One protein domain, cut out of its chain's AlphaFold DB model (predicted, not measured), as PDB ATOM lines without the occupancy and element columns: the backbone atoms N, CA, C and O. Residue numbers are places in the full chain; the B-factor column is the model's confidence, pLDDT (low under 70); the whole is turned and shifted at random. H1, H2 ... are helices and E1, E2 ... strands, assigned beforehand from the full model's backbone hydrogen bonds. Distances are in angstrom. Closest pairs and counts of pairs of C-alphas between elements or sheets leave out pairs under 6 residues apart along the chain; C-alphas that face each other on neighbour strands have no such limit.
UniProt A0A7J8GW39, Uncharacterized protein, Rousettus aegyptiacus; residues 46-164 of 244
ATOM      1  N   GLU A  46     -35.466  49.570   0.674       87.06
ATOM      2  CA  GLU A  46     -36.019  48.434   1.408       87.06
ATOM      3  C   GLU A  46     -35.472  48.400   2.856       87.06
ATOM      4  O   GLU A  46     -34.250  48.389   3.051       87.06
ATOM      5  N   PRO A  47     -36.336  48.316   3.890       89.25
ATOM      6  CA  PRO A  47     -35.935  48.237   5.297       89.25
ATOM      7  C   PRO A  47     -34.872  47.176   5.581       89.25
ATOM      8  O   PRO A  47     -33.916  47.446   6.305       89.25
ATOM      9  N   ARG A  48     -35.009  45.992   4.974       89.38
ATOM     10  CA  ARG A  48     -34.073  44.881   5.154       89.38
ATOM     11  C   ARG A  48     -32.663  45.245   4.709       89.38
ATOM     12  O   ARG A  48     -31.709  44.995   5.436       89.38
ATOM     13  N   GLN A  49     -32.524  45.891   3.553       87.88
ATOM     14  CA  GLN A  49     -31.222  46.315   3.032       87.88
ATOM     15  C   GLN A  49     -30.595  47.395   3.908       87.88
ATOM     16  O   GLN A  49     -29.410  47.329   4.216       87.88
ATOM     17  N   ILE A  50     -31.394  48.364   4.359       87.88
ATOM     18  CA  ILE A  50     -30.925  49.432   5.247       87.88
ATOM     19  C   ILE A  50     -30.377  48.843   6.546       87.88
ATOM     20  O   ILE A  50     -29.270  49.191   6.958       87.88
ATOM     21  N   VAL A  51     -31.145  47.952   7.182       88.38
ATOM     22  CA  VAL A  51     -30.732  47.310   8.433       88.38
ATOM     23  C   VAL A  51     -29.566  46.368   8.187       88.38
ATOM     24  O   VAL A  51     -28.689  46.323   9.028       88.38
ATOM     25  N   ARG A  52     -29.440  45.722   7.024       88.75
ATOM     26  CA  ARG A  52     -28.283  44.867   6.713       88.75
ATOM     27  C   ARG A  52     -26.946  45.610   6.814       88.75
ATOM     28  O   ARG A  52     -25.974  45.025   7.277       88.75
ATOM     29  N   TYR A  53     -26.911  46.893   6.444       83.75
ATOM     30  CA  TYR A  53     -25.721  47.742   6.603       83.75
ATOM     31  C   TYR A  53     -25.469  48.208   8.045       83.75
ATOM     32  O   TYR A  53     -24.371  48.662   8.340       83.75
ATOM     33  N   ILE A  54     -26.475  48.153   8.924       84.88
ATOM     34  CA  ILE A  54     -26.395  48.634  10.316       84.88
ATOM     35  C   ILE A  54     -26.218  47.471  11.299       84.88
ATOM     36  O   ILE A  54     -25.452  47.567  12.247       84.88
ATOM     37  N   ASN A  55     -26.963  46.388  11.101       86.00
ATOM     38  CA  ASN A  55     -26.937  45.154  11.864       86.00
ATOM     39  C   ASN A  55     -27.468  43.990  10.995       86.00
ATOM     40  O   ASN A  55     -28.684  43.829  10.850       86.00
ATOM     41  N   PRO A  56     -26.588  43.139  10.437       87.69
ATOM     42  CA  PRO A  56     -27.008  42.056   9.552       87.69
ATOM     43  C   PRO A  56     -27.872  41.006  10.262       87.69
ATOM     44  O   PRO A  56     -28.843  40.536   9.679       87.69
ATOM     45  N   LYS A  57     -27.594  40.702  11.538       87.06
ATOM     46  CA  LYS A  57     -28.368  39.711  12.305       87.06
ATOM     47  C   LYS A  57     -29.821  40.137  12.480       87.06
ATOM     48  O   LYS A  57     -30.725  39.318  12.403       87.06
ATOM     49  N   GLU A  58     -30.044  41.424  12.728       85.50
ATOM     50  CA  GLU A  58     -31.398  41.957  12.854       85.50
ATOM     51  C   GLU A  58     -32.109  42.001  11.502       85.50
ATOM     52  O   GLU A  58     -33.302  41.727  11.441       85.50
ATOM     53  N   ALA A  59     -31.380  42.283  10.419       89.38
ATOM     54  CA  ALA A  59     -31.939  42.286   9.072       89.38
ATOM     55  C   ALA A  59     -32.503  40.919   8.658       89.38
ATOM     56  O   ALA A  59     -33.503  40.873   7.945       89.38
ATOM     57  N   ASP A  60     -31.898  39.822   9.117       90.31
ATOM     58  CA  ASP A  60     -32.377  38.464   8.836       90.31
ATOM     59  C   ASP A  60     -33.669  38.116   9.586       90.31
ATOM     60  O   ASP A  60     -34.441  37.278   9.126       90.31
ATOM     61  N   LEU A  61     -33.946  38.797  10.701       87.44
ATOM     62  CA  LEU A  61     -35.189  38.648  11.464       87.44
ATOM     63  C   LEU A  61     -36.340  39.499  10.904       87.44
ATOM     64  O   LEU A  61     -37.472  39.383  11.374       87.44
ATOM     65  N   LEU A  62     -36.072  40.386   9.939       88.88
ATOM     66  CA  LEU A  62     -37.099  41.255   9.373       88.88
ATOM     67  C   LEU A  62     -37.945  40.513   8.344       88.88
ATOM     68  O   LEU A  62     -37.478  40.159   7.263       88.88
ATOM     69  N   ASP A  63     -39.227  40.381   8.661       86.38
ATOM     70  CA  ASP A  63     -40.231  39.845   7.754       86.38
ATOM     71  C   ASP A  63     -40.863  40.954   6.892       86.38
ATOM     72  O   ASP A  63     -41.328  41.987   7.389       86.38
ATOM     73  N   ALA A  64     -40.918  40.725   5.579       85.06
ATOM     74  CA  ALA A  64     -41.582  41.617   4.632       85.06
ATOM     75  C   ALA A  64     -43.095  41.702   4.899       85.06
ATOM     76  O   ALA A  64     -43.697  42.769   4.723       85.06
ATOM     77  N   ALA A  65     -43.717  40.616   5.377       86.12
ATOM     78  CA  ALA A  65     -45.148  40.597   5.649       86.12
ATOM     79  C   ALA A  65     -45.539  41.463   6.857       86.12
ATOM     80  O   ALA A  65     -46.677  41.933   6.899       86.12
ATOM     81  N   ALA A  66     -44.605  41.786   7.759       86.44
ATOM     82  CA  ALA A  66     -44.825  42.691   8.889       86.44
ATOM     83  C   ALA A  66     -44.912  44.183   8.493       86.44
ATOM     84  O   ALA A  66     -45.284  45.031   9.310       86.44
ATOM     85  N   GLY A  67     -44.596  44.538   7.239       88.81
ATOM     86  CA  GLY A  67     -44.641  45.930   6.775       88.81
ATOM     87  C   GLY A  67     -43.693  46.827   7.575       88.81
ATOM     88  O   GLY A  67     -44.108  47.854   8.122       88.81
ATOM     89  N   VAL A  68     -42.443  46.380   7.699       90.19
ATOM     90  CA  VAL A  68     -41.401  47.029   8.497       90.19
ATOM     91  C   VAL A  68     -41.033  48.397   7.912       90.19
ATOM     92  O   VAL A  68     -40.999  48.592   6.703       90.19
ATOM     93  N   HIS A  69     -40.731  49.363   8.772       90.44
ATOM     94  CA  HIS A  69     -40.197  50.670   8.412       90.44
ATOM     95  C   HIS A  69     -39.164  51.109   9.457       90.44
ATOM     96  O   HIS A  69     -39.432  51.096  10.659       90.44
ATOM     97  N   VAL A  70     -37.988  51.541   8.997       90.25
ATOM     98  CA  VAL A  70     -36.930  52.076   9.864       90.25
ATOM     99  C   VAL A  70     -37.041  53.592   9.929       90.25
ATOM    100  O   VAL A  70     -36.964  54.282   8.909       90.25
ATOM    101  N   ARG A  71     -37.174  54.130  11.142       90.38
ATOM    102  CA  ARG A  71     -37.119  55.572  11.378       90.38
ATOM    103  C   ARG A  71     -35.752  55.942  11.923       90.38
ATOM    104  O   ARG A  71     -35.256  55.299  12.842       90.38
ATOM    105  N   PHE A  72     -35.201  57.029  11.401       90.00
ATOM    106  CA  PHE A  72     -33.972  57.639  11.894       90.00
ATOM    107  C   PHE A  72     -34.265  58.928  12.659       90.00
ATOM    108  O   PHE A  72     -35.191  59.666  12.297       90.00
ATOM    109  N   ARG A  73     -33.456  59.199  13.685       88.50
ATOM    110  CA  ARG A  73     -33.400  60.472  14.410       88.50
ATOM    111  C   ARG A  73     -31.951  60.925  14.556       88.50
ATOM    112  O   ARG A  73     -31.053  60.092  14.667       88.50
ATOM    113  N   PHE A  74     -31.759  62.233  14.620       88.94
ATOM    114  CA  PHE A  74     -30.519  62.820  15.110       88.94
ATOM    115  C   PHE A  74     -30.590  62.938  16.630       88.94
ATOM    116  O   PHE A  74     -31.648  63.250  17.178       88.94
ATOM    117  N   GLY A  75     -29.485  62.657  17.305       85.75
ATOM    118  CA  GLY A  75     -29.351  62.762  18.749       85.75
ATOM    119  C   GLY A  75     -27.891  62.941  19.154       85.75
ATOM    120  O   GLY A  75     -27.046  63.259  18.321       85.75
ATOM    121  N   GLY A  76     -27.607  62.711  20.431       81.56
ATOM    122  CA  GLY A  76     -26.278  62.892  21.008       81.56
ATOM    123  C   GLY A  76     -26.107  64.253  21.685       81.56
ATOM    124  O   GLY A  76     -26.856  65.198  21.445       81.56
ATOM    125  N   VAL A  77     -25.123  64.327  22.580       82.31
ATOM    126  CA  VAL A  77     -24.828  65.518  23.400       82.31
ATOM    127  C   VAL A  77     -23.803  66.461  22.762       82.31
ATOM    128  O   VAL A  77     -23.639  67.590  23.216       82.31
ATOM    129  N   LYS A  78     -23.093  66.012  21.720       85.00
ATOM    130  CA  LYS A  78     -22.031  66.761  21.033       85.00
ATOM    131  C   LYS A  78     -22.295  66.781  19.528       85.00
ATOM    132  O   LYS A  78     -22.890  65.854  18.997       85.00
ATOM    133  N   PHE A  79     -21.853  67.845  18.859       82.88
ATOM    134  CA  PHE A  79     -21.863  67.943  17.397       82.88
ATOM    135  C   PHE A  79     -20.558  67.351  16.825       82.88
ATOM    136  O   PHE A  79     -19.506  67.626  17.412       82.88
ATOM    137  N   PRO A  80     -20.568  66.619  15.689       83.56
ATOM    138  CA  PRO A  80     -21.708  66.291  14.817       83.56
ATOM    139  C   PRO A  80     -22.753  65.368  15.462       83.56
ATOM    140  O   PRO A  80     -22.391  64.578  16.328       83.56
ATOM    141  N   PRO A  81     -24.041  65.465  15.073       84.94
ATOM    142  CA  PRO A  81     -25.094  64.675  15.694       84.94
ATOM    143  C   PRO A  81     -24.913  63.185  15.401       84.94
ATOM    144  O   PRO A  81     -24.627  62.787  14.272       84.94
ATOM    145  N   GLU A  82     -25.169  62.359  16.405       85.44
ATOM    146  CA  GLU A  82     -25.242  60.913  16.254       85.44
ATOM    147  C   GLU A  82     -26.574  60.512  15.613       85.44
ATOM    148  O   GLU A  82     -27.629  61.103  15.869       85.44
ATOM    149  N   ILE A  83     -26.540  59.476  14.779       86.94
ATOM    150  CA  ILE A  83     -27.737  58.933  14.139       86.94
ATOM    151  C   ILE A  83     -28.229  57.761  14.971       86.94
ATOM    152  O   ILE A  83     -27.478  56.836  15.265       86.94
ATOM    153  N   TYR A  84     -29.513  57.767  15.303       88.88
ATOM    154  CA  TYR A  84     -30.176  56.645  15.952       88.88
ATOM    155  C   TYR A  84     -31.280  56.106  15.053       88.88
ATOM    156  O   TYR A  84     -31.921  56.864  14.318       88.88
ATOM    157  N   TYR A  85     -31.557  54.814  15.163       89.50
ATOM    158  CA  TYR A  85     -32.618  54.135  14.439       89.50
ATOM    159  C   TYR A  85     -33.573  53.405  15.385       89.50
ATOM    160  O   TYR A  85     -33.228  53.034  16.510       89.50
ATOM    161  N   LYS A  86     -34.809  53.232  14.921       90.62
ATOM    162  CA  LYS A  86     -35.813  52.377  15.548       90.62
ATOM    163  C   LYS A  86     -36.665  51.727  14.467       90.62
ATOM    164  O   LYS A  86     -37.044  52.378  13.490       90.62
ATOM    165  N   ILE A  87     -36.940  50.444  14.655       89.94
ATOM    166  CA  ILE A  87     -37.728  49.636  13.732       89.94
ATOM    167  C   ILE A  87     -39.192  49.690  14.168       89.94
ATOM    168  O   ILE A  87     -39.514  49.494  15.341       89.94
ATOM    169  N   PHE A  88     -40.067  49.995  13.219       88.75
ATOM    170  CA  PHE A  88     -41.512  50.030  13.394       88.75
ATOM    171  C   PHE A  88     -42.168  49.049  12.430       88.75
ATOM    172  O   PHE A  88     -41.661  48.813  11.336       88.75
ATOM    173  N   THR A  89     -43.323  48.526  12.813       90.44
ATOM    174  CA  THR A  89     -44.196  47.735  11.947       90.44
ATOM    175  C   THR A  89     -45.444  48.557  11.652       90.44
ATOM    176  O   THR A  89     -46.010  49.182  12.549       90.44
ATOM    177  N   ARG A  90     -45.849  48.635  10.380       89.00
ATOM    178  CA  ARG A  90     -47.099  49.317   9.993       89.00
ATOM    179  C   ARG A  90     -48.305  48.394  10.062       89.00
ATOM    180  O   ARG A  90     -49.416  48.861  10.280       89.00
ATOM    181  N   ARG A  91     -48.090  47.102   9.816       89.69
ATOM    182  CA  ARG A  91     -49.151  46.098   9.846       89.69
ATOM    183  C   ARG A  91     -49.375  45.620  11.275       89.69
ATOM    184  O   ARG A  91     -48.505  45.761  12.136       89.69
ATOM    185  N   HIS A  92     -50.559  45.071  11.512       85.69
ATOM    186  CA  HIS A  92     -50.927  44.494  12.797       85.69
ATOM    187  C   HIS A  92     -50.022  43.292  13.077       85.69
ATOM    188  O   HIS A  92     -50.022  42.323  12.322       85.69
ATOM    189  N   VAL A  93     -49.228  43.381  14.142       83.12
ATOM    190  CA  VAL A  93     -48.371  42.296  14.622       83.12
ATOM    191  C   VAL A  93     -48.762  42.035  16.064       83.12
ATOM    192  O   VAL A  93     -48.692  42.939  16.900       83.12
ATOM    193  N   GLU A  94     -49.195  40.811  16.345       81.56
ATOM    194  CA  GLU A  94     -49.523  40.377  17.696       81.56
ATOM    195  C   GLU A  94     -48.415  39.485  18.250       81.56
ATOM    196  O   GLU A  94     -47.955  38.549  17.600       81.56
ATOM    197  N   ASP A  95     -47.996  39.777  19.477       79.56
ATOM    198  CA  ASP A  95     -47.104  38.912  20.241       79.56
ATOM    199  C   ASP A  95     -47.962  37.854  20.954       79.56
ATOM    200  O   ASP A  95     -48.623  38.139  21.957       79.56
ATOM    201  N   LEU A  96     -47.997  36.638  20.403       78.50
ATOM    202  CA  LEU A  96     -48.771  35.520  20.956       78.50
ATOM    203  C   LEU A  96     -48.333  35.190  22.388       78.50
ATOM    204  O   LEU A  96     -49.166  35.032  23.287       78.50
ATOM    205  N   CYS A  97     -47.022  35.161  22.616       73.88
ATOM    206  CA  CYS A  97     -46.436  34.814  23.901       73.88
ATOM    207  C   CYS A  97     -46.685  35.905  24.956       73.88
ATOM    208  O   CYS A  97     -46.753  35.611  26.147       73.88
ATOM    209  N   ALA A  98     -46.906  37.156  24.540       78.69
ATOM    210  CA  ALA A  98     -47.329  38.229  25.439       78.69
ATOM    211  C   ALA A  98     -48.749  38.039  25.997       78.69
ATOM    212  O   ALA A  98     -49.034  38.528  27.092       78.69
ATOM    213  N   ASN A  99     -49.646  37.374  25.265       78.06
ATOM    214  CA  ASN A  99     -51.036  37.181  25.689       78.06
ATOM    215  C   ASN A  99     -51.234  35.877  26.469       78.06
ATOM    216  O   ASN A  99     -52.051  35.834  27.390       78.06
ATOM    217  N   SER A 100     -50.483  34.830  26.127       78.12
ATOM    218  CA  SER A 100     -50.479  33.562  26.854       78.12
ATOM    219  C   SER A 100     -49.037  33.137  27.119       78.12
ATOM    220  O   SER A 100     -48.449  32.407  26.321       78.12
ATOM    221  N   PRO A 101     -48.427  33.625  28.212       76.00
ATOM    222  CA  PRO A 101     -47.078  33.230  28.564       76.00
ATOM    223  C   PRO A 101     -47.128  31.769  29.005       76.00
ATOM    224  O   PRO A 101     -47.599  31.440  30.086       76.00
ATOM    225  N   ARG A 102     -46.723  30.872  28.115       74.94
ATOM    226  CA  ARG A 102     -46.618  29.441  28.378       74.94
ATOM    227  C   ARG A 102     -45.264  28.968  27.900       74.94
ATOM    228  O   ARG A 102     -44.710  29.511  26.944       74.94
ATOM    229  N   ASP A 103     -44.757  27.935  28.552       75.81
ATOM    230  CA  ASP A 103     -43.622  27.193  28.028       75.81
ATOM    231  C   ASP A 103     -44.128  26.242  26.932       75.81
ATOM    232  O   ASP A 103     -44.485  25.097  27.196       75.81
ATOM    233  N   TYR A 104     -44.219  26.735  25.693       72.19
ATOM    234  CA  TYR A 104     -44.678  25.937  24.547       72.19
ATOM    235  C   TYR A 104     -43.709  24.811  24.164       72.19
ATOM    236  O   TYR A 104     -44.066  23.948  23.365       72.19
ATOM    237  N   THR A 105     -42.493  24.808  24.719       74.44
ATOM    238  CA  THR A 105     -41.512  23.739  24.487       74.44
ATOM    239  C   THR A 105     -41.806  22.518  25.353       74.44
ATOM    240  O   THR A 105     -41.544  21.385  24.951       74.44
ATOM    241  N   LYS A 106     -42.430  22.736  26.515       73.38
ATOM    242  CA  LYS A 106     -42.912  21.684  27.400       73.38
ATOM    243  C   LYS A 106     -44.382  21.436  27.099       73.38
ATOM    244  O   LYS A 106     -45.269  22.081  27.655       73.38
ATOM    245  N   LEU A 107     -44.653  20.462  26.236       62.84
ATOM    246  CA  LEU A 107     -45.985  19.872  26.126       62.84
ATOM    247  C   LEU A 107     -46.273  19.123  27.433       62.84
ATOM    248  O   LEU A 107     -46.090  17.910  27.514       62.84
ATOM    249  N   SER A 108     -46.684  19.835  28.487       60.84
ATOM    250  CA  SER A 108     -47.298  19.152  29.616       60.84
ATOM    251  C   SER A 108     -48.526  18.454  29.052       60.84
ATOM    252  O   SER A 108     -49.396  19.084  28.444       60.84
ATOM    253  N   ALA A 109     -48.547  17.128  29.154       54.97
ATOM    254  CA  ALA A 109     -49.697  16.331  28.785       54.97
ATOM    255  C   ALA A 109     -50.840  16.747  29.717       54.97
ATOM    256  O   ALA A 109     -51.015  16.180  30.792       54.97
ATOM    257  N   LYS A 110     -51.584  17.802  29.365       57.03
ATOM    258  CA  LYS A 110     -52.823  18.129  30.057       57.03
ATOM    259  C   LYS A 110     -53.808  17.046  29.646       57.03
ATOM    260  O   LYS A 110     -54.483  17.145  28.625       57.03
ATOM    261  N   TYR A 111     -53.829  15.982  30.443       48.09
ATOM    262  CA  TYR A 111     -54.955  15.078  30.549       48.09
ATOM    263  C   TYR A 111     -56.217  15.937  30.613       48.09
ATOM    264  O   TYR A 111     -56.321  16.854  31.429       48.09
ATOM    265  N   ALA A 112     -57.154  15.662  29.713       46.91
ATOM    266  CA  ALA A 112     -58.482  16.251  29.684       46.91
ATOM    267  C   ALA A 112     -59.322  15.745  30.872       46.91
ATOM    268  O   ALA A 112     -60.403  15.191  30.693       46.91
ATOM    269  N   SER A 113     -58.825  15.875  32.102       49.38
ATOM    270  CA  SER A 113     -59.615  15.556  33.280       49.38
ATOM    271  C   SER A 113     -60.563  16.722  33.538       49.38
ATOM    272  O   SER A 113     -60.206  17.722  34.152       49.38
ATOM    273  N   TYR A 114     -61.807  16.551  33.098       54.72
ATOM    274  CA  TYR A 114     -62.990  17.333  33.479       54.72
ATOM    275  C   TYR A 114     -63.286  17.324  34.999       54.72
ATOM    276  O   TYR A 114     -64.318  17.830  35.437       54.72
ATOM    277  N   ILE A 115     -62.399  16.753  35.818       56.19
ATOM    278  CA  ILE A 115     -62.528  16.667  37.267       56.19
ATOM    279  C   ILE A 115     -61.726  17.821  37.867       56.19
ATOM    280  O   ILE A 115     -60.498  17.780  37.920       56.19
ATOM    281  N   LYS A 116     -62.434  18.867  38.305       52.53
ATOM    282  CA  LYS A 116     -61.881  19.903  39.184       52.53
ATOM    283  C   LYS A 116     -61.487  19.245  40.509       52.53
ATOM    284  O   LYS A 116     -62.328  19.090  41.388       52.53
ATOM    285  N   SER A 117     -60.233  18.834  40.656       54.94
ATOM    286  CA  SER A 117     -59.663  18.643  41.987       54.94
ATOM    287  C   SER A 117     -59.423  20.024  42.594       54.94
ATOM    288  O   SER A 117     -58.756  20.849  41.972       54.94
ATOM    289  N   ASP A 118     -59.945  20.263  43.795       57.91
ATOM    290  CA  ASP A 118     -59.899  21.545  44.527       57.91
ATOM    291  C   ASP A 118     -58.479  22.008  44.917       57.91
ATOM    292  O   ASP A 118     -58.277  23.093  45.456       57.91
ATOM    293  N   ASN A 119     -57.465  21.198  44.613       56.38
ATOM    294  CA  ASN A 119     -56.069  21.521  44.853       56.38
ATOM    295  C   ASN A 119     -55.497  22.242  43.628       56.38
ATOM    296  O   ASN A 119     -54.988  21.608  42.701       56.38
ATOM    297  N   LEU A 120     -55.586  23.575  43.630       57.91
ATOM    298  CA  LEU A 120     -54.808  24.446  42.748       57.91
ATOM    299  C   LEU A 120     -53.320  24.217  43.041       57.91
ATOM    300  O   LEU A 120     -52.750  24.849  43.926       57.91
ATOM    301  N   GLN A 121     -52.690  23.279  42.336       62.25
ATOM    302  CA  GLN A 121     -51.235  23.206  42.325       62.25
ATOM    303  C   GLN A 121     -50.719  24.545  41.792       62.25
ATOM    304  O   GLN A 121     -51.151  24.987  40.725       62.25
ATOM    305  N   GLU A 122     -49.839  25.206  42.548       61.38
ATOM    306  CA  GLU A 122     -49.124  26.382  42.061       61.38
ATOM    307  C   GLU A 122     -48.377  25.968  40.787       61.38
ATOM    308  O   GLU A 122     -47.435  25.178  40.835       61.38
ATOM    309  N   GLU A 123     -48.855  26.423  39.623       65.81
ATOM    310  CA  GLU A 123     -48.172  26.150  38.359       65.81
ATOM    311  C   GLU A 123     -46.749  26.739  38.461       65.81
ATOM    312  O   GLU A 123     -46.570  27.860  38.935       65.81
ATOM    313  N   ASP A 124     -45.709  26.005  38.059       72.06
ATOM    314  CA  ASP A 124     -44.363  26.580  37.991       72.06
ATOM    315  C   ASP A 124     -44.296  27.549  36.797       72.06
ATOM    316  O   ASP A 124     -44.415  27.160  35.632       72.06
ATOM    317  N   HIS A 125     -44.130  28.837  37.098       73.25
ATOM    318  CA  HIS A 125     -44.102  29.920  36.116       73.25
ATOM    319  C   HIS A 125     -42.680  30.210  35.596       73.25
ATOM    320  O   HIS A 125     -42.498  31.115  34.781       73.25
ATOM    321  N   SER A 126     -41.656  29.477  36.052       75.44
ATOM    322  CA  SER A 126     -40.241  29.747  35.745       75.44
ATOM    323  C   SER A 126     -39.905  29.714  34.245       75.44
ATOM    324  O   SER A 126     -39.076  30.495  33.778       75.44
ATOM    325  N   GLY A 127     -40.574  28.847  33.475       74.62
ATOM    326  CA  GLY A 127     -40.385  28.692  32.025       74.62
ATOM    327  C   GLY A 127     -41.264  29.594  31.157       74.62
ATOM    328  O   GLY A 127     -41.249  29.481  29.932       74.62
ATOM    329  N   TRP A 128     -42.080  30.460  31.759       79.69
ATOM    330  CA  TRP A 128     -43.012  31.293  31.008       79.69
ATOM    331  C   TRP A 128     -42.287  32.369  30.200       79.69
ATOM    332  O   TRP A 128     -41.310  32.971  30.649       79.69
ATOM    333  N   TYR A 129     -42.813  32.665  29.007       79.12
ATOM    334  CA  TYR A 129     -42.318  33.779  28.204       79.12
ATOM    335  C   TYR A 129     -42.370  35.086  29.001       79.12
ATOM    336  O   TYR A 129     -43.437  35.550  29.413       79.12
ATOM    337  N   ARG A 130     -41.200  35.706  29.178       77.81
ATOM    338  CA  ARG A 130     -41.054  37.002  29.835       77.81
ATOM    339  C   ARG A 130     -40.616  38.044  28.819       77.81
ATOM    340  O   ARG A 130     -39.468  38.071  28.385       77.81
ATOM    341  N   ARG A 131     -41.538  38.941  28.478       78.69
ATOM    342  CA  ARG A 131     -41.261  40.054  27.574       78.69
ATOM    343  C   ARG A 131     -40.541  41.183  28.307       78.69
ATOM    344  O   ARG A 131     -41.022  41.669  29.329       78.69
ATOM    345  N   ILE A 132     -39.423  41.625  27.740       75.88
ATOM    346  CA  ILE A 132     -38.662  42.790  28.201       75.88
ATOM    347  C   ILE A 132     -38.758  43.858  27.109       75.88
ATOM    348  O   ILE A 132     -38.256  43.678  26.000       75.88
ATOM    349  N   GLU A 133     -39.429  44.976  27.393       69.00
ATOM    350  CA  GLU A 133     -39.647  46.050  26.414       69.00
ATOM    351  C   GLU A 133     -38.455  47.027  26.337       69.00
ATOM    352  O   GLU A 133     -38.616  48.240  26.432       69.00
ATOM    353  N   ASN A 134     -37.243  46.524  26.072       71.19
ATOM    354  CA  ASN A 134     -36.050  47.355  25.820       71.19
ATOM    355  C   ASN A 134     -36.033  47.932  24.387       71.19
ATOM    356  O   ASN A 134     -35.003  47.984  23.711       71.19
ATOM    357  N   ASN A 135     -37.191  48.378  23.889       77.31
ATOM    358  CA  ASN A 135     -37.339  48.937  22.542       77.31
ATOM    359  C   ASN A 135     -36.991  50.436  22.507       77.31
ATOM    360  O   ASN A 135     -37.792  51.288  22.094       77.31
ATOM    361  N   GLY A 136     -35.794  50.758  22.991       82.94
ATOM    362  CA  GLY A 136     -35.203  52.082  22.891       82.94
ATOM    363  C   GLY A 136     -34.771  52.413  21.463       82.94
ATOM    364  O   GLY A 136     -34.714  51.565  20.574       82.94
ATOM    365  N   TRP A 137     -34.461  53.682  21.239       87.12
ATOM    366  CA  TRP A 137     -33.768  54.107  20.027       87.12
ATOM    367  C   TRP A 137     -32.294  53.713  20.107       87.12
ATOM    368  O   TRP A 137     -31.640  54.023  21.101       87.12
ATOM    369  N   ARG A 138     -31.768  53.089  19.052       85.69
ATOM    370  CA  ARG A 138     -30.423  52.502  19.040       85.69
ATOM    371  C   ARG A 138     -29.467  53.352  18.207       85.69
ATOM    372  O   ARG A 138     -29.889  53.805  17.143       85.69
ATOM    373  N   PRO A 139     -28.228  53.606  18.646       85.69
ATOM    374  CA  PRO A 139     -27.256  54.333  17.834       85.69
ATOM    375  C   PRO A 139     -26.861  53.510  16.599       85.69
ATOM    376  O   PRO A 139     -26.774  52.285  16.653       85.69
ATOM    377  N   VAL A 140     -26.621  54.185  15.477       82.06
ATOM    378  CA  VAL A 140     -25.981  53.611  14.287       82.06
ATOM    379  C   VAL A 140     -24.469  53.715  14.511       82.06
ATOM    380  O   VAL A 140     -23.851  54.698  14.109       82.06
ATOM    381  N   SER A 141     -23.881  52.767  15.245       67.19
ATOM    382  CA  SER A 141     -22.434  52.727  15.488       67.19
ATOM    383  C   SER A 141     -21.713  51.880  14.441       67.19
ATOM    384  O   SER A 141     -22.179  50.808  14.077       67.19
ATOM    385  N   ASP A 142     -20.530  52.328  14.018       57.00
ATOM    386  CA  ASP A 142     -19.618  51.564  13.145       57.00
ATOM    387  C   ASP A 142     -18.948  50.392  13.897       57.00
ATOM    388  O   ASP A 142     -18.479  49.407  13.334       57.00
ATOM    389  N   ARG A 143     -18.942  50.465  15.234       53.50
ATOM    390  CA  ARG A 143     -18.454  49.402  16.115       53.50
ATOM    391  C   ARG A 143     -19.587  48.436  16.435       53.50
ATOM    392  O   ARG A 143     -20.243  48.565  17.464       53.50
ATOM    393  N   PHE A 144     -19.773  47.455  15.558       50.12
ATOM    394  CA  PHE A 144     -20.728  46.344  15.697       50.12
ATOM    395  C   PHE A 144     -20.547  45.496  16.980       50.12
ATOM    396  O   PHE A 144     -21.416  44.688  17.295       50.12
ATOM    397  N   TRP A 145     -19.443  45.675  17.724       45.38
ATOM    398  CA  TRP A 145     -19.023  44.811  18.841       45.38
ATOM    399  C   TRP A 145     -18.919  45.490  20.215       45.38
ATOM    400  O   TRP A 145     -18.549  44.831  21.183       45.38
ATOM    401  N   MET A 146     -19.227  46.784  20.347       37.22
ATOM    402  CA  MET A 146     -19.302  47.397  21.682       37.22
ATOM    403  C   MET A 146     -20.658  47.079  22.310       37.22
ATOM    404  O   MET A 146     -21.681  47.238  21.643       37.22
ATOM    405  N   SER A 147     -20.671  46.625  23.572       39.78
ATOM    406  CA  SER A 147     -21.928  46.363  24.281       39.78
ATOM    407  C   SER A 147     -22.809  47.609  24.217       39.78
ATOM    408  O   SER A 147     -22.404  48.705  24.612       39.78
ATOM    409  N   ALA A 148     -24.027  47.432  23.710       43.88
ATOM    410  CA  ALA A 148     -25.019  48.489  23.604       43.88
ATOM    411  C   ALA A 148     -25.434  49.052  24.981       43.88
ATOM    412  O   ALA A 148     -26.163  50.038  25.031       43.88
ATOM    413  N   GLU A 149     -24.975  48.467  26.094       44.56
ATOM    414  CA  GLU A 149     -25.257  48.927  27.457       44.56
ATOM    415  C   GLU A 149     -24.734  50.326  27.799       44.56
ATOM    416  O   GLU A 149     -25.259  50.932  28.740       44.56
ATOM    417  N   ASP A 150     -23.738  50.833  27.067       43.12
ATOM    418  CA  ASP A 150     -23.022  52.061  27.445       43.12
ATOM    419  C   ASP A 150     -23.467  53.316  26.665       43.12
ATOM    420  O   ASP A 150     -23.101  54.434  27.011       43.12
ATOM    421  N   VAL A 151     -24.301  53.158  25.625       48.91
ATOM    422  CA  VAL A 151     -24.702  54.265  24.719       48.91
ATOM    423  C   VAL A 151     -26.225  54.470  24.662       48.91
ATOM    424  O   VAL A 151     -26.736  55.344  23.958       48.91
ATOM    425  N   MET A 152     -27.001  53.698  25.423       48.00
ATOM    426  CA  MET A 152     -28.440  53.941  25.532       48.00
ATOM    427  C   MET A 152     -28.683  55.196  26.380       48.00
ATOM    428  O   MET A 152     -28.641  55.153  27.605       48.00
ATOM    429  N   VAL A 153     -28.973  56.322  25.718       48.25
ATOM    430  CA  VAL A 153     -29.408  57.596  26.330       48.25
ATOM    431  C   VAL A 153     -30.849  57.474  26.861       48.25
ATOM    432  O   VAL A 153     -31.762  58.185  26.444       48.25
ATOM    433  N   GLY A 154     -31.094  56.511  27.742       50.62
ATOM    434  CA  GLY A 154     -32.392  56.280  28.359       50.62
ATOM    435  C   GLY A 154     -32.242  55.571  29.695       50.62
ATOM    436  O   GLY A 154     -31.376  54.714  29.849       50.62
ATOM    437  N   ASP A 155     -33.095  55.945  30.651       50.03
ATOM    438  CA  ASP A 155     -33.228  55.278  31.945       50.03
ATOM    439  C   ASP A 155     -33.218  53.753  31.750       50.03
ATOM    440  O   ASP A 155     -34.116  53.210  31.104       50.03
ATOM    441  N   LYS A 156     -32.237  53.060  32.348       56.75
ATOM    442  CA  LYS A 156     -32.141  51.586  32.434       56.75
ATOM    443  C   LYS A 156     -33.246  50.988  33.322       56.75
ATOM    444  O   LYS A 156     -33.014  50.077  34.107       56.75
ATOM    445  N   LYS A 157     -34.451  51.551  33.279       62.94
ATOM    446  CA  LYS A 157     -35.603  50.999  33.979       62.94
ATOM    447  C   LYS A 157     -36.174  49.924  33.085       62.94
ATOM    448  O   LYS A 157     -36.844  50.225  32.100       62.94
ATOM    449  N   GLU A 158     -35.898  48.683  33.448       65.38
ATOM    450  CA  GLU A 158     -36.561  47.532  32.861       65.38
ATOM    451  C   GLU A 158     -38.073  47.711  33.027       65.38
ATOM    452  O   GLU A 158     -38.622  47.677  34.132       65.38
ATOM    453  N   SER A 159     -38.768  47.979  31.924       68.19
ATOM    454  CA  SER A 159     -40.222  48.004  31.934       68.19
ATOM    455  C   SER A 159     -40.710  46.565  31.867       68.19
ATOM    456  O   SER A 159     -40.709  45.939  30.804       68.19
ATOM    457  N   THR A 160     -41.114  46.039  33.020       74.88
ATOM    458  CA  THR A 160     -41.737  44.722  33.115       74.88
ATOM    459  C   THR A 160     -43.085  44.727  32.395       74.88
ATOM    460  O   THR A 160     -43.887  45.655  32.531       74.88
ATOM    461  N   PHE A 161     -43.333  43.684  31.604       79.50
ATOM    462  CA  PHE A 161     -44.577  43.514  30.865       79.50
ATOM    463  C   PHE A 161     -45.390  42.368  31.468       79.50
ATOM    464  O   PHE A 161     -44.964  41.214  31.448       79.50
ATOM    465  N   HIS A 162     -46.579  42.679  31.985       83.94
ATOM    466  CA  HIS A 162     -47.516  41.669  32.474       83.94
ATOM    467  C   HIS A 162     -48.448  41.201  31.345       83.94
ATOM    468  O   HIS A 162     -48.980  42.022  30.600       83.94
ATOM    469  N   PHE A 163     -48.714  39.898  31.236       80.69
ATOM    470  CA  PHE A 163     -49.544  39.346  30.155       80.69
ATOM    471  C   PHE A 163     -50.984  39.891  30.163       80.69
ATOM    472  O   PHE A 163     -51.476  40.423  29.164       80.69
ATOM    473  N   SER A 164     -51.640  39.866  31.332       84.75
ATOM    474  CA  SER A 164     -53.000  40.393  31.502       84.75
ATOM    475  C   SER A 164     -53.085  41.892  31.182       84.75
ATOM    476  O   SER A 164     -52.430  42.720  31.822       84.75
TER     477      SER A 164
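Overview. This is residues 46 to 164 of the 244 residues of an uncharacterized protein of Rousettus aegyptiacus (UniProt A0A7J8GW39). Little regular structure: a long two-stranded hairpin, E1 and E2, has short helix H1 near E1 and H2 packed on H1, while residues 107 to 124 stick out as a far loop that makes the length. The printed part has 119 residues, with 31 in named elements, in the order H1, H2, E1, E2, H3; the class is mixed. It is only just loose, close to extended, with radius of gyration of the C-alphas 20.1 A and spans of 68 by 32 by 24 A.

Arrangement. H1, residues 47 to 52, and H2, residues 56 to 60, touch, closest at the C-alphas of Arg 52 and Ala 59, 5.1 A. The closest C-alphas of H1 and E1, residues 68 to 75, are Pro 47 and His 69, 5.8 A. E1 and E2, residues 82 to 89, form an antiparallel hairpin at 155 degrees; N 71 and O 86, 2.9 A, are within hydrogen-bond range. H3, residues 96 to 99, is apart from H1, H2 and E1. Every O i to N i+4 pair is within range in H1 and H2; H3 is too short for one.

Along the chain. H1 begins at C-alpha 47 (-35.935, 48.237, 5.297). E1 measures 22.3 A and E2 23.5 A. H3 ends at C-alpha 99 (-51.036, 37.181, 25.689).

Size, cuts and confidence. The printed part has no cut. Residues 100 to 164 hold no named element. pLDDT is under 70 at residues 107 to 123, 133 and 141 to 159.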